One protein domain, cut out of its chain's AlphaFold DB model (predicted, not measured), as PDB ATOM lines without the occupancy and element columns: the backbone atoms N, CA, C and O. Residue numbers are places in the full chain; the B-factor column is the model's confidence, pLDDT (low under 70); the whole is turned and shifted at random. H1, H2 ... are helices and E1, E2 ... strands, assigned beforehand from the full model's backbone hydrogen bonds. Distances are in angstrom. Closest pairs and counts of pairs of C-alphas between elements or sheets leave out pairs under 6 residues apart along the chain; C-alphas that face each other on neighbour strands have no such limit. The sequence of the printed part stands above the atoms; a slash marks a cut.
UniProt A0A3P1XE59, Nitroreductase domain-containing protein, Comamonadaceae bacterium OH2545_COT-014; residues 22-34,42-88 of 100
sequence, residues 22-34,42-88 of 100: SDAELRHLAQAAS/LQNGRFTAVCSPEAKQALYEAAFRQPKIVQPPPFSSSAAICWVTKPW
ATOM      1  N   SER A  22     149.827 207.489 176.747       84.56
ATOM      2  CA  SER A  22     149.824 208.324 175.546       84.56
ATOM      3  C   SER A  22     151.038 209.260 175.497       84.56
ATOM      4  O   SER A  22     151.564 209.695 176.525       84.56
ATOM      5  N   ASP A  23     151.444 209.679 174.298       83.25
ATOM      6  CA  ASP A  23     152.523 210.666 174.146       83.25
ATOM      7  C   ASP A  23     152.228 211.993 174.863       83.25
ATOM      8  O   ASP A  23     153.152 212.701 175.272       83.25
ATOM      9  N   ALA A  24     150.948 212.362 174.985       87.56
ATOM     10  CA  ALA A  24     150.519 213.572 175.676       87.56
ATOM     11  C   ALA A  24     150.759 213.463 177.187       87.56
ATOM     12  O   ALA A  24     151.346 214.370 177.782       87.56
ATOM     13  N   GLU A  25     150.383 212.336 177.793       87.38
ATOM     14  CA  GLU A  25     150.666 212.050 179.203       87.38
ATOM     15  C   GLU A  25     152.171 211.976 179.458       87.38
ATOM     16  O   GLU A  25     152.666 212.552 180.425       87.38
ATOM     17  N   LEU A  26     152.926 211.349 178.553       86.44
ATOM     18  CA  LEU A  26     154.378 211.252 178.660       86.44
ATOM     19  C   LEU A  26     155.051 212.630 178.678       86.44
ATOM     20  O   LEU A  26     155.915 212.909 179.514       86.44
ATOM     21  N   ARG A  27     154.622 213.515 177.769       87.81
ATOM     22  CA  ARG A  27     155.076 214.909 177.714       87.81
ATOM     23  C   ARG A  27     154.695 215.667 178.978       87.81
ATOM     24  O   ARG A  27     155.537 216.382 179.515       87.81
ATOM     25  N   HIS A  28     153.474 215.482 179.470       91.00
ATOM     26  CA  HIS A  28     153.015 216.114 180.703       91.00
ATOM     27  C   HIS A  28     153.863 215.691 181.914       91.00
ATOM     28  O   HIS A  28     154.313 216.543 182.678       91.00
ATOM     29  N   LEU A  29     154.164 214.396 182.052       89.94
ATOM     30  CA  LEU A  29     155.029 213.877 183.118       89.94
ATOM     31  C   LEU A  29     156.451 214.448 183.033       89.94
ATOM     32  O   LEU A  29     157.007 214.873 184.046       89.94
ATOM     33  N   ALA A  30     157.032 214.502 181.830       88.56
ATOM     34  CA  ALA A  30     158.359 215.080 181.619       88.56
ATOM     35  C   ALA A  30     158.394 216.584 181.945       88.56
ATOM     36  O   ALA A  30     159.344 217.059 182.570       88.56
ATOM     37  N   GLN A  31     157.347 217.326 181.569       90.25
ATOM     38  CA  GLN A  31     157.191 218.738 181.922       90.25
ATOM     39  C   GLN A  31     157.081 218.919 183.437       90.25
ATOM     40  O   GLN A  31     157.842 219.699 184.004       90.25
ATOM     41  N   ALA A  32     156.212 218.161 184.110       92.38
ATOM     42  CA  ALA A  32     156.058 218.223 185.561       92.38
ATOM     43  C   ALA A  32     157.379 217.924 186.289       92.38
ATOM     44  O   ALA A  32     157.758 218.644 187.211       92.38
ATOM     45  N   ALA A  33     158.127 216.916 185.836       89.69
ATOM     46  CA  ALA A  33     159.425 216.578 186.410       89.69
ATOM     47  C   ALA A  33     160.492 217.662 186.158       89.69
ATOM     48  O   ALA A  33     161.365 217.871 186.998       89.69
ATOM     49  N   SER A  34     160.407 218.394 185.041       88.06
ATOM     50  CA  SER A  34     161.315 219.511 184.736       88.06
ATOM     51  C   SER A  34     161.135 220.733 185.646       88.06
ATOM     52  O   SER A  34     162.047 221.552 185.742       88.06
ATOM     53  N   LEU A  42     171.070 224.477 186.635       85.31
ATOM     54  CA  LEU A  42     171.754 223.930 185.454       85.31
ATOM     55  C   LEU A  42     170.879 223.050 184.561       85.31
ATOM     56  O   LEU A  42     171.237 222.831 183.404       85.31
ATOM     57  N   GLN A  43     169.779 222.498 185.085       84.88
ATOM     58  CA  GLN A  43     168.928 221.559 184.340       84.88
ATOM     59  C   GLN A  43     169.768 220.430 183.696       84.88
ATOM     60  O   GLN A  43     169.678 220.109 182.501       84.88
ATOM     61  N   ASN A  44     170.658 219.850 184.509       83.75
ATOM     62  CA  ASN A  44     171.641 218.838 184.109       83.75
ATOM     63  C   ASN A  44     171.005 217.507 183.668       83.75
ATOM     64  O   ASN A  44     171.674 216.670 183.064       83.75
ATOM     65  N   GLY A  45     169.715 217.319 183.926       80.12
ATOM     66  CA  GLY A  45     168.950 216.183 183.445       80.12
ATOM     67  C   GLY A  45     168.608 216.213 181.966       80.12
ATOM     68  O   GLY A  45     168.495 217.266 181.327       80.12
ATOM     69  N   ARG A  46     168.384 215.019 181.428       84.00
ATOM     70  CA  ARG A  46     167.664 214.794 180.179       84.00
ATOM     71  C   ARG A  46     166.735 213.602 180.367       84.00
ATOM     72  O   ARG A  46     167.169 212.559 180.846       84.00
ATOM     73  N   PHE A  47     165.487 213.756 179.943       85.19
ATOM     74  CA  PHE A  47     164.558 212.644 179.798       85.19
ATOM     75  C   PHE A  47     164.635 212.097 178.375       85.19
ATOM     76  O   PHE A  47     164.609 212.870 177.412       85.19
ATOM     77  N   THR A  48     164.714 210.776 178.248       86.56
ATOM     78  CA  THR A  48     164.581 210.071 176.971       86.56
ATOM     79  C   THR A  48     163.444 209.071 177.097       86.56
ATOM     80  O   THR A  48     163.482 208.198 177.964       86.56
ATOM     81  N   ALA A  49     162.438 209.219 176.240       86.19
ATOM     82  CA  ALA A  49     161.365 208.252 176.080       86.19
ATOM     83  C   ALA A  49     161.818 207.129 175.142       86.19
ATOM     84  O   ALA A  49     162.276 207.393 174.029       86.19
ATOM     85  N   VAL A  50     161.693 205.888 175.596       86.19
ATOM     86  CA  VAL A  50     162.011 204.676 174.844       86.19
ATOM     87  C   VAL A  50     160.697 203.988 174.496       86.19
ATOM     88  O   VAL A  50     160.063 203.370 175.354       86.19
ATOM     89  N   CYS A  51     160.277 204.139 173.240       82.31
ATOM     90  CA  CYS A  51     158.985 203.640 172.759       82.31
ATOM     91  C   CYS A  51     159.116 202.429 171.823       82.31
ATOM     92  O   CYS A  51     158.185 201.632 171.756       82.31
ATOM     93  N   SER A  52     160.245 202.265 171.118       84.62
ATOM     94  CA  SER A  52     160.409 201.153 170.176       84.62
ATOM     95  C   SER A  52     160.758 199.836 170.885       84.62
ATOM     96  O   SER A  52     161.502 199.857 171.877       84.62
ATOM     97  N   PRO A  53     160.262 198.685 170.391       83.69
ATOM     98  CA  PRO A  53     160.583 197.373 170.956       83.69
ATOM     99  C   PRO A  53     162.089 197.091 170.997       83.69
ATOM    100  O   PRO A  53     162.602 196.600 172.002       83.69
ATOM    101  N   GLU A  54     162.822 197.470 169.951       87.38
ATOM    102  CA  GLU A  54     164.262 197.221 169.830       87.38
ATOM    103  C   GLU A  54     165.044 198.013 170.884       87.38
ATOM    104  O   GLU A  54     165.941 197.484 171.543       87.38
ATOM    105  N   ALA A  55     164.674 199.279 171.094       87.50
ATOM    106  CA  ALA A  55     165.325 200.127 172.084       87.50
ATOM    107  C   ALA A  55     164.973 199.698 173.517       87.50
ATOM    108  O   ALA A  55     165.828 199.772 174.403       87.50
ATOM    109  N   LYS A  56     163.754 199.192 173.752       85.31
ATOM    110  CA  LYS A  56     163.389 198.568 175.033       85.31
ATOM    111  C   LYS A  56     164.199 197.304 175.303       85.31
ATOM    112  O   LYS A  56     164.648 197.122 176.432       85.31
ATOM    113  N   GLN A  57     164.426 196.463 174.294       88.88
ATOM    114  CA  GLN A  57     165.247 195.263 174.449       88.88
ATOM    115  C   GLN A  57     166.704 195.622 174.776       88.88
ATOM    116  O   GLN A  57     167.298 195.038 175.681       88.88
ATOM    117  N   ALA A  58     167.266 196.634 174.108       90.38
ATOM    118  CA  ALA A  58     168.598 197.141 174.441       90.38
ATOM    119  C   ALA A  58     168.662 197.687 175.881       90.38
ATOM    120  O   ALA A  58     169.609 197.405 176.619       90.38
ATOM    121  N   LEU A  59     167.630 198.425 176.308       89.00
ATOM    122  CA  LEU A  59     167.515 198.926 177.677       89.00
ATOM    123  C   LEU A  59     167.391 197.786 178.700       89.00
ATOM    124  O   LEU A  59     167.971 197.876 179.778       89.00
ATOM    125  N   TYR A  60     166.670 196.716 178.370       90.06
ATOM    126  CA  TYR A  60     166.520 195.535 179.218       90.06
ATOM    127  C   TYR A  60     167.858 194.846 179.491       90.06
ATOM    128  O   TYR A  60     168.171 194.577 180.652       90.06
ATOM    129  N   GLU A  61     168.676 194.629 178.456       92.81
ATOM    130  CA  GLU A  61     170.023 194.070 178.634       92.81
ATOM    131  C   GLU A  61     170.910 195.009 179.468       92.81
ATOM    132  O   GLU A  61     171.565 194.563 180.410       92.81
ATOM    133  N   ALA A  62     170.871 196.322 179.198       91.75
ATOM    134  CA  ALA A  62     171.652 197.318 179.941       91.75
ATOM    135  C   ALA A  62     171.232 197.454 181.417       91.75
ATOM    136  O   ALA A  62     172.031 197.836 182.270       91.75
ATOM    137  N   ALA A  63     169.978 197.140 181.734       89.88
ATOM    138  CA  ALA A  63     169.412 197.264 183.069       89.88
ATOM    139  C   ALA A  63     169.392 195.936 183.840       89.88
ATOM    140  O   ALA A  63     168.522 195.730 184.695       89.88
ATOM    141  N   PHE A  64     170.345 195.046 183.551       94.00
ATOM    142  CA  PHE A  64     170.502 193.753 184.221       94.00
ATOM    143  C   PHE A  64     169.265 192.857 184.096       94.00
ATOM    144  O   PHE A  64     168.885 192.175 185.048       94.00
ATOM    145  N   ARG A  65     168.619 192.870 182.924       90.88
ATOM    146  CA  ARG A  65     167.500 191.978 182.587       90.88
ATOM    147  C   ARG A  65     166.318 192.078 183.553       90.88
ATOM    148  O   ARG A  65     165.660 191.092 183.877       90.88
ATOM    149  N   GLN A  66     166.024 193.288 184.023       87.69
ATOM    150  CA  GLN A  66     164.854 193.518 184.866       87.69
ATOM    151  C   GLN A  66     163.558 193.378 184.039       87.69
ATOM    152  O   GLN A  66     163.317 194.200 183.153       87.69
ATOM    153  N   PRO A  67     162.664 192.419 184.356       86.00
ATOM    154  CA  PRO A  67     161.492 192.109 183.525       86.00
ATOM    155  C   PRO A  67     160.510 193.280 183.394       86.00
ATOM    156  O   PRO A  67     159.837 193.416 182.379       86.00
ATOM    157  N   LYS A  68     160.493 194.191 184.373       82.94
ATOM    158  CA  LYS A  68     159.661 195.407 184.390       82.94
ATOM    159  C   LYS A  68     159.877 196.352 183.196       82.94
ATOM    160  O   LYS A  68     159.064 197.236 182.977       82.94
ATOM    161  N   ILE A  69     160.995 196.216 182.481       84.31
ATOM    162  CA  ILE A  69     161.358 197.077 181.344       84.31
ATOM    163  C   ILE A  69     160.659 196.622 180.062       84.31
ATOM    164  O   ILE A  69     160.349 197.442 179.200       84.31
ATOM    165  N   VAL A  70     160.411 195.316 179.955       80.56
ATOM    166  CA  VAL A  70     159.779 194.679 178.792       80.56
ATOM    167  C   VAL A  70     158.339 194.250 179.064       80.56
ATOM    168  O   VAL A  70     157.628 193.920 178.127       80.56
ATOM    169  N   GLN A  71     157.879 194.273 180.319       70.88
ATOM    170  CA  GLN A  71     156.460 194.125 180.650       70.88
ATOM    171  C   GLN A  71     155.691 195.388 180.225       70.88
ATOM    172  O   GLN A  71     156.159 196.488 180.534       70.88
ATOM    173  N   PRO A  72     154.518 195.285 179.562       58.66
ATOM    174  CA  PRO A  72     153.677 194.101 179.275       58.66
ATOM    175  C   PRO A  72     153.992 193.390 177.922       58.66
ATOM    176  O   PRO A  72     154.697 193.975 177.107       58.66
ATOM    177  N   PRO A  73     153.487 192.153 177.669       43.00
ATOM    178  CA  PRO A  73     153.761 191.290 176.487       43.00
ATOM    179  C   PRO A  73     153.564 191.964 175.095       43.00
ATOM    180  O   PRO A  73     153.039 193.076 175.023       43.00
ATOM    181  N   PRO A  74     153.991 191.338 173.966       44.81
ATOM    182  CA  PRO A  74     154.839 191.936 172.911       44.81
ATOM    183  C   PRO A  74     154.214 193.011 171.994       44.81
ATOM    184  O   PRO A  74     154.820 193.377 170.992       44.81
ATOM    185  N   PHE A  75     153.051 193.564 172.338       39.31
ATOM    186  CA  PHE A  75     152.370 194.611 171.566       39.31
ATOM    187  C   PHE A  75     152.106 195.905 172.353       39.31
ATOM    188  O   PHE A  75     151.475 196.821 171.827       39.31
ATOM    189  N   SER A  76     152.578 196.023 173.599       41.38
ATOM    190  CA  SER A  76     152.300 197.209 174.417       41.38
ATOM    191  C   SER A  76     153.317 198.340 174.194       41.38
ATOM    192  O   SER A  76     154.509 198.249 174.517       41.38
ATOM    193  N   SER A  77     152.810 199.468 173.692       51.16
ATOM    194  CA  SER A  77     153.499 200.748 173.460       51.16
ATOM    195  C   SER A  77     153.917 201.478 174.747       51.16
ATOM    196  O   SER A  77     154.055 202.698 174.747       51.16
ATOM    197  N   SER A  78     154.084 200.775 175.872       54.69
ATOM    198  CA  SER A  78     154.405 201.373 177.172       54.69
ATOM    199  C   SER A  78     155.745 202.120 177.125       54.69
ATOM    200  O   SER A  78     156.808 201.513 177.168       54.69
ATOM    201  N   ALA A  79     155.741 203.440 176.986       59.19
ATOM    202  CA  ALA A  79     156.979 204.207 176.922       59.19
ATOM    203  C   ALA A  79     157.762 204.093 178.242       59.19
ATOM    204  O   ALA A  79     157.232 204.378 179.318       59.19
ATOM    205  N   ALA A  80     159.037 203.707 178.173       63.44
ATOM    206  CA  ALA A  80     159.938 203.806 179.318       63.44
ATOM    207  C   ALA A  80     160.600 205.191 179.307       63.44
ATOM    208  O   ALA A  80     161.191 205.584 178.304       63.44
ATOM    209  N   ILE A  81     160.517 205.947 180.405       65.06
ATOM    210  CA  ILE A  81     161.274 207.197 180.553       65.06
ATOM    211  C   ILE A  81     162.548 206.903 181.335       65.06
ATOM    212  O   ILE A  81     162.497 206.520 182.504       65.06
ATOM    213  N   CYS A  82     163.696 207.156 180.715       68.56
ATOM    214  CA  CYS A  82     164.978 207.164 181.405       68.56
ATOM    215  C   CYS A  82     165.402 208.604 181.692       68.56
ATOM    216  O   CYS A  82     165.411 209.451 180.794       68.56
ATOM    217  N   TRP A  83     165.798 208.870 182.937       66.19
ATOM    218  CA  TRP A  83     166.600 210.047 183.251       66.19
ATOM    219  C   TRP A  83     168.065 209.719 183.011       66.19
ATOM    220  O   TRP A  83     168.605 208.775 183.586       66.19
ATOM    221  N   VAL A  84     168.710 210.527 182.185       66.19
ATOM    222  CA  VAL A  84     170.146 210.454 181.955       66.19
ATOM    223  C   VAL A  84     170.749 211.762 182.440       66.19
ATOM    224  O   VAL A  84     170.339 212.849 182.020       66.19
ATOM    225  N   THR A  85     171.731 211.673 183.333       60.69
ATOM    226  CA  THR A  85     172.561 212.827 183.681       60.69
ATOM    227  C   THR A  85     173.388 213.204 182.466       60.69
ATOM    228  O   THR A  85     174.130 212.374 181.935       60.69
ATOM    229  N   LYS A  86     173.281 214.455 182.013       62.56
ATOM    230  CA  LYS A  86     174.214 214.954 181.003       62.56
ATOM    231  C   LYS A  86     175.623 214.875 181.598       62.56
ATOM    232  O   LYS A  86     175.814 215.369 182.712       62.56
ATOM    233  N   PRO A  87     176.600 214.273 180.897       58.88
ATOM    234  CA  PRO A  87     177.983 214.366 181.328       58.88
ATOM    235  C   PRO A  87     178.361 215.845 181.402       58.88
ATOM    236  O   PRO A  87     177.963 216.635 180.538       58.88
ATOM    237  N   TRP A  88     179.095 216.219 182.450       51.97
ATOM    238  CA  TRP A  88     179.636 217.565 182.569       51.97
ATOM    239  C   TRP A  88     180.502 217.849 181.335       51.97
ATOM    240  O   TRP A  88     181.386 217.062 180.998       51.97
TER     241      TRP A  88
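Overview. This is residues 22 to 34 and 42 to 88 of the 100 residues of the protein "Nitroreductase domain-containing protein" of Comamonadaceae bacterium OH2545_COT-014 (UniProt A0A3P1XE59). A narrow twisted ribbon of two antiparallel strands, E1 and E2, makes the middle, with helix H1 over one face of it, mainly on the E1 side. Helix H2 sits by the end of the ribbon where E1 ends and E2 begins, set toward the opposite face, and a long loop, residues 63 to 79, swings out from H2 and folds back into E2. The printed part has 60 residues with two named helices and two named strands, in the order H1, E1, H2, E2, and its class is mixed, helices and strands. It is only just loose, close to compact, with a radius of gyration of the C-alphas of 12.6 A, and the C-alphas span 37 by 27 by 15 A.

Arrangement. H1, residues 23 to 34, has one pair of C-alphas within 8 A of E1, residues 45 to 50: those of Ala 30 and Phe 47, 6.9 A apart. H1 and E2, residues 80 to 85, are near each other, with 5 pairs of C-alphas within 10 A. E1 and E2 are antiparallel neighbours, with 153 degrees between their directions; N 48 and O 82 are within hydrogen-bond range at 3.0 A, as are N 80 and O 50 at 3.0 A. The C-alphas of Ala 49 and Ile 81 face each other at 4.6 A. The closest C-alphas of E1 and H2, residues 53 to 62, are those of Val 50 and Lys 56, 6.3 A apart. The closest C-alphas of H2 and E2 are those of Lys 56 and Ala 80, 7.6 A apart. H1 and H2 are apart. In H1 and H2 every O i to N i+4 pair is within hydrogen-bond range.

Along the chain. H1 begins at C-alpha 23 (152.523, 210.666, 174.146) and runs 16.4 A to C-alpha 34 (161.315, 219.511, 184.736). E1, residues 45 to 50, is 16.0 A long. H2, residues 53 to 62, is 14.3 A long. E2, residues 80 to 85, is 16.1 A long and ends at C-alpha 85 (172.561, 212.827, 183.681).

Size, cuts and confidence. The two C-alphas farthest apart are those of Leu 42 and Pro 73, 38.3 A. Residues 35 to 41 are cut out between H1 and E1, and C-alphas 34 and 42 are 11.4 A apart across the cut. The link from E1 to H2 is tight, and the link from H2 to E2 is long, with 17 residues. The mean pLDDT of the printed part is 78.1; residues 72 to 88, which include E2, are under 70.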